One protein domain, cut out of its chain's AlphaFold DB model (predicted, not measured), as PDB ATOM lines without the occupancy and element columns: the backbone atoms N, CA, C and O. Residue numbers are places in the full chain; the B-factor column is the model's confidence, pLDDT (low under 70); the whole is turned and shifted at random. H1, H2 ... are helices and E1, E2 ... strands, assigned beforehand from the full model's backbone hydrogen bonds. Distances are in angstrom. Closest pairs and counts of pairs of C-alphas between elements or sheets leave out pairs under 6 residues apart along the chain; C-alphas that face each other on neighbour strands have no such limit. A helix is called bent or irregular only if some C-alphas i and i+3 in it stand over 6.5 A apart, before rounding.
ATOM      1  N   LYS A  28      -3.364  27.893  48.513       77.94
ATOM      2  CA  LYS A  28      -2.394  28.982  48.695       77.94
ATOM      3  C   LYS A  28      -2.731  30.136  47.750       77.94
ATOM      4  O   LYS A  28      -3.383  29.928  46.729       77.94
ATOM      5  N   GLY A  29      -2.268  31.346  48.055       84.25
ATOM      6  CA  GLY A  29      -2.460  32.508  47.186       84.25
ATOM      7  C   GLY A  29      -1.262  33.446  47.192       84.25
ATOM      8  O   GLY A  29      -0.535  33.511  48.184       84.25
ATOM      9  N   GLN A  30      -1.062  34.168  46.091       88.81
ATOM     10  CA  GLN A  30       0.033  35.138  45.964       88.81
ATOM     11  C   GLN A  30      -0.176  36.362  46.875       88.81
ATOM     12  O   GLN A  30       0.783  36.888  47.436       88.81
ATOM     13  N   ASN A  31      -1.434  36.776  47.084       90.25
ATOM     14  CA  ASN A  31      -1.767  38.090  47.644       90.25
ATOM     15  C   ASN A  31      -1.174  38.352  49.052       90.25
ATOM     16  O   ASN A  31      -0.523  39.377  49.261       90.25
ATOM     17  N   PRO A  32      -1.253  37.415  50.022       87.94
ATOM     18  CA  PRO A  32      -0.590  37.611  51.315       87.94
ATOM     19  C   PRO A  32       0.931  37.811  51.206       87.94
ATOM     20  O   PRO A  32       1.524  38.512  52.025       87.94
ATOM     21  N   HIS A  33       1.575  37.208  50.202       87.94
ATOM     22  CA  HIS A  33       3.011  37.354  49.969       87.94
ATOM     23  C   HIS A  33       3.362  38.707  49.345       87.94
ATOM     24  O   HIS A  33       4.398  39.267  49.701       87.94
ATOM     25  N   MET A  34       2.490  39.252  48.492       93.50
ATOM     26  CA  MET A  34       2.614  40.606  47.946       93.50
ATOM     27  C   MET A  34       2.601  41.654  49.060       93.50
ATOM     28  O   MET A  34       3.543  42.433  49.189       93.50
ATOM     29  N   HIS A  35       1.600  41.601  49.941       92.88
ATOM     30  CA  HIS A  35       1.499  42.540  51.060       92.88
ATOM     31  C   HIS A  35       2.607  42.354  52.106       92.88
ATOM     32  O   HIS A  35       3.066  43.332  52.699       92.88
ATOM     33  N   LEU A  36       3.098  41.126  52.330       89.94
ATOM     34  CA  LEU A  36       4.290  40.940  53.164       89.94
ATOM     35  C   LEU A  36       5.520  41.590  52.514       89.94
ATOM     36  O   LEU A  36       6.299  42.241  53.209       89.94
ATOM     37  N   PHE A  37       5.714  41.406  51.208       93.44
ATOM     38  CA  PHE A  37       6.841  41.993  50.485       93.44
ATOM     39  C   PHE A  37       6.827  43.522  50.576       93.44
ATOM     40  O   PHE A  37       7.841  44.115  50.950       93.44
ATOM     41  N   GLU A  38       5.668  44.143  50.351       96.06
ATOM     42  CA  GLU A  38       5.449  45.577  50.553       96.06
ATOM     43  C   GLU A  38       5.837  46.013  51.974       96.06
ATOM     44  O   GLU A  38       6.688  46.887  52.150       96.06
ATOM     45  N   ALA A  39       5.278  45.364  52.999       93.38
ATOM     46  CA  ALA A  39       5.529  45.725  54.392       93.38
ATOM     47  C   ALA A  39       7.015  45.617  54.777       93.38
ATOM     48  O   ALA A  39       7.522  46.450  55.533       93.38
ATOM     49  N   LEU A  40       7.727  44.607  54.266       92.56
ATOM     50  CA  LEU A  40       9.160  44.422  54.508       92.56
ATOM     51  C   LEU A  40       9.991  45.522  53.844       92.56
ATOM     52  O   LEU A  40      10.902  46.059  54.475       92.56
ATOM     53  N   ILE A  41       9.665  45.892  52.607       95.38
ATOM     54  CA  ILE A  41      10.366  46.961  51.895       95.38
ATOM     55  C   ILE A  41      10.137  48.314  52.575       95.38
ATOM     56  O   ILE A  41      11.104  49.006  52.888       95.38
ATOM     57  N   VAL A  42       8.888  48.646  52.911       95.38
ATOM     58  CA  VAL A  42       8.559  49.883  53.637       95.38
ATOM     59  C   VAL A  42       9.250  49.918  55.004       95.38
ATOM     60  O   VAL A  42       9.744  50.958  55.439       95.38
ATOM     61  N   SER A  43       9.353  48.775  55.690       92.94
ATOM     62  CA  SER A  43      10.072  48.688  56.967       92.94
ATOM     63  C   SER A  43      11.564  48.983  56.821       92.94
ATOM     64  O   SER A  43      12.144  49.607  57.712       92.94
ATOM     65  N   PHE A  44      12.196  48.569  55.717       94.88
ATOM     66  CA  PHE A  44      13.570  48.963  55.415       94.88
ATOM     67  C   PHE A  44      13.675  50.479  55.236       94.88
ATOM     68  O   PHE A  44      14.466  51.098  55.936       94.88
ATOM     69  N   GLU A  45      12.835  51.082  54.397       95.19
ATOM     70  CA  GLU A  45      12.876  52.530  54.125       95.19
ATOM     71  C   GLU A  45      12.697  53.391  55.382       95.19
ATOM     72  O   GLU A  45      13.278  54.465  55.493       95.19
ATOM     73  N   LEU A  46      11.911  52.917  56.352       95.56
ATOM     74  CA  LEU A  46      11.675  53.634  57.606       95.56
ATOM     75  C   LEU A  46      12.774  53.435  58.657       95.56
ATOM     76  O   LEU A  46      12.816  54.185  59.632       95.56
ATOM     77  N   THR A  47      13.606  52.399  58.533       94.44
ATOM     78  CA  THR A  47      14.525  51.995  59.613       94.44
ATOM     79  C   THR A  47      15.982  51.843  59.196       94.44
ATOM     80  O   THR A  47      16.825  51.681  60.076       94.44
ATOM     81  N   ASP A  48      16.277  51.825  57.895       94.81
ATOM     82  CA  ASP A  48      17.574  51.474  57.297       94.81
ATOM     83  C   ASP A  48      18.150  50.121  57.768       94.81
ATOM     84  O   ASP A  48      19.329  49.809  57.579       94.81
ATOM     85  N   ASN A  49      17.331  49.256  58.377       92.44
ATOM     86  CA  ASN A  49      17.788  47.962  58.864       92.44
ATOM     87  C   ASN A  49      17.741  46.911  57.747       92.44
ATOM     88  O   ASN A  49      16.678  46.383  57.414       92.44
ATOM     89  N   ALA A  50      18.914  46.554  57.218       92.31
ATOM     90  CA  ALA A  50      19.079  45.593  56.122       92.31
ATOM     91  C   ALA A  50      18.420  44.221  56.366       92.31
ATOM     92  O   ALA A  50      18.081  43.520  55.415       92.31
ATOM     93  N   LEU A  51      18.175  43.848  57.625       88.50
ATOM     94  CA  LEU A  51      17.472  42.618  57.976       88.50
ATOM     95  C   LEU A  51      16.068  42.528  57.337       88.50
ATOM     96  O   LEU A  51      15.581  41.431  57.068       88.50
ATOM     97  N   TRP A  52      15.411  43.660  57.082       89.75
ATOM     98  CA  TRP A  52      14.117  43.688  56.399       89.75
ATOM     99  C   TRP A  52      14.221  43.288  54.927       89.75
ATOM    100  O   TRP A  52      13.427  42.469  54.467       89.75
ATOM    101  N   LEU A  53      15.241  43.782  54.219       92.50
ATOM    102  CA  LEU A  53      15.517  43.379  52.838       92.50
ATOM    103  C   LEU A  53      15.948  41.915  52.753       92.50
ATOM    104  O   LEU A  53      15.516  41.202  51.853       92.50
ATOM    105  N   GLU A  54      16.734  41.431  53.720       89.19
ATOM    106  CA  GLU A  54      17.075  40.005  53.808       89.19
ATOM    107  C   GLU A  54      15.825  39.123  53.903       89.19
ATOM    108  O   GLU A  54      15.744  38.091  53.241       89.19
ATOM    109  N   ARG A  55      14.808  39.549  54.662       87.38
ATOM    110  CA  ARG A  55      13.525  38.836  54.734       87.38
ATOM    111  C   ARG A  55      12.690  38.967  53.463       87.38
ATOM    112  O   ARG A  55      11.988  38.020  53.119       87.38
ATOM    113  N   ALA A  56      12.772  40.096  52.759       91.44
ATOM    114  CA  ALA A  56      12.031  40.338  51.518       91.44
ATOM    115  C   ALA A  56      12.444  39.387  50.378       91.44
ATOM    116  O   ALA A  56      11.658  39.146  49.463       91.44
ATOM    117  N   LYS A  57      13.631  38.770  50.465       89.50
ATOM    118  CA  LYS A  57      14.096  37.755  49.507       89.50
ATOM    119  C   LYS A  57      13.154  36.557  49.397       89.50
ATOM    120  O   LYS A  57      12.974  36.045  48.302       89.50
ATOM    121  N   ALA A  58      12.542  36.119  50.496       86.81
ATOM    122  CA  ALA A  58      11.704  34.921  50.491       86.81
ATOM    123  C   ALA A  58      10.398  35.087  49.678       86.81
ATOM    124  O   ALA A  58      10.158  34.276  48.781       86.81
ATOM    125  N   PRO A  59       9.558  36.124  49.897       88.94
ATOM    126  CA  PRO A  59       8.409  36.367  49.023       88.94
ATOM    127  C   PRO A  59       8.817  36.723  47.584       88.94
ATOM    128  O   PRO A  59       8.118  36.325  46.658       88.94
ATOM    129  N   TYR A  60       9.964  37.384  47.374       90.50
ATOM    130  CA  TYR A  60      10.507  37.611  46.028       90.50
ATOM    131  C   TYR A  60      10.818  36.294  45.291       90.50
ATOM    132  O   TYR A  60      10.395  36.106  44.155       90.50
ATOM    133  N   GLN A  61      11.471  35.339  45.956       87.38
ATOM    134  CA  GLN A  61      11.751  34.018  45.386       87.38
ATOM    135  C   GLN A  61      10.472  33.239  45.063       87.38
ATOM    136  O   GLN A  61      10.418  32.532  44.061       87.38
ATOM    137  N   LEU A  62       9.426  33.358  45.886       86.69
ATOM    138  CA  LEU A  62       8.130  32.754  45.568       86.69
ATOM    139  C   LEU A  62       7.492  33.386  44.332       86.69
ATOM    140  O   LEU A  62       6.927  32.669  43.504       86.69
ATOM    141  N   PHE A  63       7.615  34.704  44.187       89.00
ATOM    142  CA  PHE A  63       7.161  35.392  42.992       89.00
ATOM    143  C   PHE A  63       7.859  34.857  41.735       89.00
ATOM    144  O   PHE A  63       7.173  34.452  40.795       89.00
ATOM    145  N   GLU A  64       9.195  34.780  41.745       86.06
ATOM    146  CA  GLU A  64       9.986  34.292  40.607       86.06
ATOM    147  C   GLU A  64       9.687  32.830  40.260       86.06
ATOM    148  O   GLU A  64       9.604  32.477  39.086       86.06
ATOM    149  N   ASN A  65       9.521  31.980  41.276       85.19
ATOM    150  CA  ASN A  65       9.399  30.538  41.075       85.19
ATOM    151  C   ASN A  65       7.961  30.072  40.803       85.19
ATOM    152  O   ASN A  65       7.779  29.006  40.212       85.19
ATOM    153  N   HIS A  66       6.946  30.814  41.261       84.81
ATOM    154  CA  HIS A  66       5.559  30.332  41.264       84.81
ATOM    155  C   HIS A  66       4.526  31.347  40.761       84.81
ATOM    156  O   HIS A  66       3.602  30.952  40.047       84.81
ATOM    157  N   PHE A  67       4.618  32.628  41.141       87.75
ATOM    158  CA  PHE A  67       3.502  33.560  40.912       87.75
ATOM    159  C   PHE A  67       3.399  34.018  39.469       87.75
ATOM    160  O   PHE A  67       2.288  34.112  38.936       87.75
ATOM    161  N   LEU A  68       4.537  34.262  38.822       86.56
ATOM    162  CA  LEU A  68       4.555  34.633  37.419       86.56
ATOM    163  C   LEU A  68       4.560  33.386  36.533       86.56
ATOM    164  O   LEU A  68       5.500  32.596  36.533       86.56
ATOM    165  N   GLN A  69       3.502  33.238  35.745       82.06
ATOM    166  CA  GLN A  69       3.450  32.302  34.632       82.06
ATOM    167  C   GLN A  69       3.841  33.025  33.345       82.06
ATOM    168  O   GLN A  69       3.968  34.246  33.313       82.06
ATOM    169  N   GLN A  70       4.008  32.269  32.262       76.31
ATOM    170  CA  GLN A  70       4.558  32.778  31.004       76.31
ATOM    171  C   GLN A  70       3.866  34.055  30.483       76.31
ATOM    172  O   GLN A  70       4.536  34.907  29.907       76.31
ATOM    173  N   ASN A  71       2.552  34.198  30.714       75.62
ATOM    174  CA  ASN A  71       1.742  35.287  30.155       75.62
ATOM    175  C   ASN A  71       0.904  36.055  31.193       75.62
ATOM    176  O   ASN A  71       0.220  37.013  30.832       75.62
ATOM    177  N   HIS A  72       0.867  35.614  32.451       80.25
ATOM    178  CA  HIS A  72       0.021  36.220  33.478       80.25
ATOM    179  C   HIS A  72       0.491  35.856  34.880       80.25
ATOM    180  O   HIS A  72       1.246  34.908  35.087       80.25
ATOM    181  N   MET A  73       0.001  36.609  35.857       86.88
ATOM    182  CA  MET A  73       0.231  36.310  37.260       86.88
ATOM    183  C   MET A  73      -0.889  35.412  37.781       86.88
ATOM    184  O   MET A  73      -2.060  35.649  37.493       86.88
ATOM    185  N   THR A  74      -0.525  34.372  38.525       88.50
ATOM    186  CA  THR A  74      -1.482  33.433  39.112       88.50
ATOM    187  C   THR A  74      -1.859  33.851  40.525       88.50
ATOM    188  O   THR A  74      -0.993  34.045  41.377       88.50
ATOM    189  N   GLU A  75      -3.162  33.922  40.787       88.06
ATOM    190  CA  GLU A  75      -3.691  34.353  42.081       88.06
ATOM    191  C   GLU A  75      -3.673  33.245  43.138       88.06
ATOM    192  O   GLU A  75      -3.350  33.496  44.302       88.06
ATOM    193  N   PHE A  76      -3.991  32.011  42.733       87.12
ATOM    194  CA  PHE A  76      -4.202  30.888  43.643       87.12
ATOM    195  C   PHE A  76      -3.481  29.614  43.195       87.12
ATOM    196  O   PHE A  76      -3.329  29.334  42.007       87.12
ATOM    197  N   PHE A  77      -3.121  28.779  44.165       83.69
ATOM    198  CA  PHE A  77      -2.425  27.507  43.974       83.69
ATOM    199  C   PHE A  77      -3.002  26.437  44.899       83.69
ATOM    200  O   PHE A  77      -3.679  26.754  45.881       83.69
ATOM    201  N   ASP A  78      -2.720  25.170  44.607       78.69
ATOM    202  CA  ASP A  78      -2.954  24.101  45.579       78.69
ATOM    203  C   ASP A  78      -1.952  24.157  46.753       78.69
ATOM    204  O   ASP A  78      -1.091  25.042  46.845       78.69
ATOM    205  N   ALA A  79      -2.081  23.213  47.685       76.50
ATOM    206  CA  ALA A  79      -1.237  23.125  48.872       76.50
ATOM    207  C   ALA A  79       0.248  22.866  48.550       76.50
ATOM    208  O   ALA A  79       1.105  23.095  49.406       76.50
ATOM    209  N   GLU A  80       0.570  22.460  47.322       76.62
ATOM    210  CA  GLU A  80       1.915  22.176  46.826       76.62
ATOM    211  C   GLU A  80       2.435  23.271  45.873       76.62
ATOM    212  O   GLU A  80       3.440  23.058  45.195       76.62
ATOM    213  N   PHE A  81       1.777  24.440  45.818       75.25
ATOM    214  CA  PHE A  81       2.095  25.536  44.887       75.25
ATOM    215  C   PHE A  81       2.003  25.141  43.400       75.25
ATOM    216  O   PHE A  81       2.673  25.724  42.543       75.25
ATOM    217  N   LYS A  82       1.158  24.166  43.058       78.38
ATOM    218  CA  LYS A  82       0.898  23.784  41.668       78.38
ATOM    219  C   LYS A  82      -0.356  24.466  41.136       78.38
ATOM    220  O   LYS A  82      -1.284  24.837  41.863       78.38
ATOM    221  N   LEU A  83      -0.366  24.617  39.815       78.38
ATOM    222  CA  LEU A  83      -1.512  25.115  39.071       78.38
ATOM    223  C   LEU A  83      -2.568  24.014  38.964       78.38
ATOM    224  O   LEU A  83      -2.327  22.963  38.370       78.38
ATOM    225  N   GLY A  84      -3.753  24.277  39.503       72.62
ATOM    226  CA  GLY A  84      -4.946  23.482  39.252       72.62
ATOM    227  C   GLY A  84      -5.776  24.081  38.108       72.62
ATOM    228  O   GLY A  84      -5.686  25.285  37.849       72.62
ATOM    229  N   PRO A  85      -6.661  23.294  37.463       66.62
ATOM    230  CA  PRO A  85      -7.538  23.779  36.389       66.62
ATOM    231  C   PRO A  85      -8.418  24.979  36.782       66.62
ATOM    232  O   PRO A  85      -8.819  25.757  35.924       66.62
ATOM    233  N   GLN A  86      -8.732  25.114  38.075       67.31
ATOM    234  CA  GLN A  86      -9.573  26.187  38.614       67.31
ATOM    235  C   GLN A  86      -8.771  27.350  39.211       67.31
ATOM    236  O   GLN A  86      -9.271  28.467  39.258       67.31
ATOM    237  N   THR A  87      -7.543  27.108  39.679       66.75
ATOM    238  CA  THR A  87      -6.750  28.121  40.389       66.75
ATOM    239  C   THR A  87      -5.851  28.927  39.451       66.75
ATOM    240  O   THR A  87      -5.662  30.119  39.668       66.75
ATOM    241  N   GLY A  88      -5.377  28.317  38.355       69.31
ATOM    242  CA  GLY A  88      -4.516  28.975  37.362       69.31
ATOM    243  C   GLY A  88      -5.230  29.913  36.379       69.31
ATOM    244  O   GLY A  88      -4.565  30.579  35.587       69.31
ATOM    245  N   THR A  89      -6.566  29.955  36.393       74.94
ATOM    246  CA  THR A  89      -7.387  30.768  35.473       74.94
ATOM    247  C   THR A  89      -7.877  32.076  36.086       74.94
ATOM    248  O   THR A  89      -8.386  32.931  35.361       74.94
ATOM    249  N   HIS A  90      -7.733  32.251  37.402       81.06
ATOM    250  CA  HIS A  90      -8.075  33.501  38.065       81.06
ATOM    251  C   HIS A  90      -6.939  34.509  37.876       81.06
ATOM    252  O   HIS A  90      -5.791  34.217  38.207       81.06
ATOM    253  N   ILE A  91      -7.274  35.673  37.321       85.25
ATOM    254  CA  ILE A  91      -6.333  36.748  37.008       85.25
ATOM    255  C   ILE A  91      -6.873  38.030  37.632       85.25
ATOM    256  O   ILE A  91      -7.987  38.438  37.295       85.25
ATOM    257  N   ASP A  92      -6.070  38.686  38.471       87.69
ATOM    258  CA  ASP A  92      -6.304  40.063  38.894       87.69
ATOM    259  C   ASP A  92      -5.249  40.987  38.255       87.69
ATOM    260  O   ASP A  92      -4.072  40.982  38.636       87.69
ATOM    261  N   PRO A  93      -5.632  41.799  37.252       87.25
ATOM    262  CA  PRO A  93      -4.712  42.751  36.642       87.25
ATOM    263  C   PRO A  93      -4.140  43.758  37.645       87.25
ATOM    264  O   PRO A  93      -3.008  44.202  37.469       87.25
ATOM    265  N   GLY A  94      -4.894  44.127  38.685       91.12
ATOM    266  CA  GLY A  94      -4.453  45.063  39.716       91.12
ATOM    267  C   GLY A  94      -3.238  44.530  40.461       91.12
ATOM    268  O   GLY A  94      -2.192  45.178  40.458       91.12
ATOM    269  N   HIS A  95      -3.336  43.309  40.988       92.38
ATOM    270  CA  HIS A  95      -2.214  42.663  41.667       92.38
ATOM    271  C   HIS A  95      -1.009  42.457  40.732       92.38
ATOM    272  O   HIS A  95       0.136  42.583  41.160       92.38
ATOM    273  N   HIS A  96      -1.237  42.201  39.437       89.19
ATOM    274  CA  HIS A  96      -0.142  42.063  38.470       89.19
ATOM    275  C   HIS A  96       0.667  43.364  38.365       89.19
ATOM    276  O   HIS A  96       1.897  43.353  38.442       89.19
ATOM    277  N   TYR A  97      -0.016  44.502  38.207       88.81
ATOM    278  CA  TYR A  97       0.650  45.804  38.145       88.81
ATOM    279  C   TYR A  97       1.265  46.213  39.486       88.81
ATOM    280  O   TYR A  97       2.323  46.845  39.497       88.81
ATOM    281  N   GLU A  98       0.650  45.833  40.603       94.75
ATOM    282  CA  GLU A  98       1.182  46.083  41.941       94.75
ATOM    283  C   GLU A  98       2.503  45.343  42.173       94.75
ATOM    284  O   GLU A  98       3.477  45.962  42.604       94.75
ATOM    285  N   TRP A  99       2.614  44.076  41.765       93.69
ATOM    286  CA  TRP A  99       3.895  43.365  41.780       93.69
ATOM    287  C   TRP A  99       4.956  44.040  40.919       93.69
ATOM    288  O   TRP A  99       6.074  44.239  41.388       93.69
ATOM    289  N   ILE A 100       4.635  44.450  39.685       91.50
ATOM    290  CA  ILE A 100       5.592  45.184  38.835       91.50
ATOM    291  C   ILE A 100       6.068  46.461  39.541       91.50
ATOM    292  O   ILE A 100       7.258  46.793  39.504       91.50
ATOM    293  N   TRP A 101       5.160  47.189  40.191       93.81
ATOM    294  CA  TRP A 101       5.505  48.387  40.949       93.81
ATOM    295  C   TRP A 101       6.430  48.065  42.135       93.81
ATOM    296  O   TRP A 101       7.495  48.682  42.254       93.81
ATOM    297  N   LEU A 102       6.089  47.059  42.943       96.12
ATOM    298  CA  LEU A 102       6.881  46.611  44.092       96.12
ATOM    299  C   LEU A 102       8.274  46.113  43.684       96.12
ATOM    300  O   LEU A 102       9.258  46.446  44.336       96.12
ATOM    301  N   LEU A 103       8.391  45.362  42.588       94.06
ATOM    302  CA  LEU A 103       9.668  44.859  42.072       94.06
ATOM    303  C   LEU A 103      10.582  45.990  41.607       94.06
ATOM    304  O   LEU A 103      11.769  46.011  41.932       94.06
ATOM    305  N   ASN A 104      10.027  46.969  40.890       92.75
ATOM    306  CA  ASN A 104      10.770  48.163  40.499       92.75
ATOM    307  C   ASN A 104      11.252  48.955  41.717       92.75
ATOM    308  O   ASN A 104      12.348  49.519  41.696       92.75
ATOM    309  N   HIS A 105      10.438  49.015  42.772       94.56
ATOM    310  CA  HIS A 105      10.812  49.651  44.031       94.56
ATOM    311  C   HIS A 105      11.927  48.879  44.742       94.56
ATOM    312  O   HIS A 105      12.958  49.456  45.085       94.56
ATOM    313  N   TYR A 106      11.799  47.556  44.836       94.44
ATOM    314  CA  TYR A 106      12.819  46.671  45.392       94.44
ATOM    315  C   TYR A 106      14.164  46.809  44.667       94.44
ATOM    316  O   TYR A 106      15.185  47.037  45.313       94.44
ATOM    317  N   HIS A 107      14.172  46.797  43.330       94.12
ATOM    318  CA  HIS A 107      15.383  47.013  42.533       94.12
ATOM    319  C   HIS A 107      16.066  48.355  42.839       94.12
ATOM    320  O   HIS A 107      17.295  48.413  42.922       94.12
ATOM    321  N   LYS A 108      15.312  49.441  43.048       94.12
ATOM    322  CA  LYS A 108      15.910  50.739  43.414       94.12
ATOM    323  C   LYS A 108      16.656  50.669  44.747       94.12
ATOM    324  O   LYS A 108      17.704  51.303  44.870       94.12
ATOM    325  N   LEU A 109      16.134  49.903  45.704       93.81
ATOM    326  CA  LEU A 109      16.698  49.758  47.046       93.81
ATOM    327  C   LEU A 109      17.878  48.780  47.085       93.81
ATOM    328  O   LEU A 109      18.864  49.046  47.767       93.81
ATOM    329  N   THR A 110      17.812  47.669  46.346       93.25
ATOM    330  CA  THR A 110      18.776  46.559  46.471       93.25
ATOM    331  C   THR A 110      19.730  46.406  45.297       93.25
ATOM    332  O   THR A 110      20.747  45.727  45.423       93.25
ATOM    333  N   ARG A 111      19.407  47.006  44.144       92.38
ATOM    334  CA  ARG A 111      20.052  46.748  42.844       92.38
ATOM    335  C   ARG A 111      19.920  45.302  42.358       92.38
ATOM    336  O   ARG A 111      20.646  44.902  41.454       92.38
TER     337      ARG A 111
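This is residues 28 to 111 of the 139 residues of the protein "Mannose-6-phosphate isomerase" of Photobacterium marinum (UniProt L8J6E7). Three helices, H1, H2 and H3, stand side by side in an up-and-down bundle, with H2 and H3 each packed on H1 and less close to each other. At the end where H1 and H3 begin and H2 ends, a loose head made mostly of loops, with the short strand E1, extends the long axis. The printed part has 84 residues, mostly helix by class, in the order H1, H2, E1, H3. It is compact, with a radius of gyration of the C-alphas of 13.3 A, yet elongated, spanning 43 by 23 by 17 A.

The longest helix, H3, residues 93 to 110, touches H1, residues 31 to 47; their closest C-alphas, those of Glu 38 and Leu 102, are 6.7 A apart. They run the same way at a shallow tilt of 31 degrees. H1 also touches H2, residues 51 to 67, in a helical hairpin; their closest C-alphas, those of Leu 40 and Trp 52, are 5.4 A apart. These two run opposite ways at a shallow tilt of 25 degrees. H2 and H3 are close but not clearly touching, with the closest C-alphas, those of Leu 53 and Thr 110, 7.8 A apart. E1, residues 76 to 78, is apart from H1, H2 and H3 and pairs with no named strand; its residues 76 to 77 pair antiparallel with residues 28 to 29. In H1 and H3 every O i to N i+4 pair is within hydrogen-bond range, in H2 11 of 13.

H3 measures 25.7 A from first to last C-alpha and ends at C-alpha 110 (18.776, 46.559, 46.471). H1 measures 24.5 A and begins at C-alpha 31 (-1.767, 38.090, 47.644). H2 measures 23.8 A and is irregular, but only just: C-alphas 64 and 67 are 6.53 A apart. E1 measures 7.2 A.

The two C-alphas farthest apart, those of Asp 48 and Pro 85, are 42.8 A apart. The printed part has no cut. The link from E1 to H3, residues 79 to 92, is long. Mean pLDDT of the printed part is 87.5, and residues 85 to 88 are under 70.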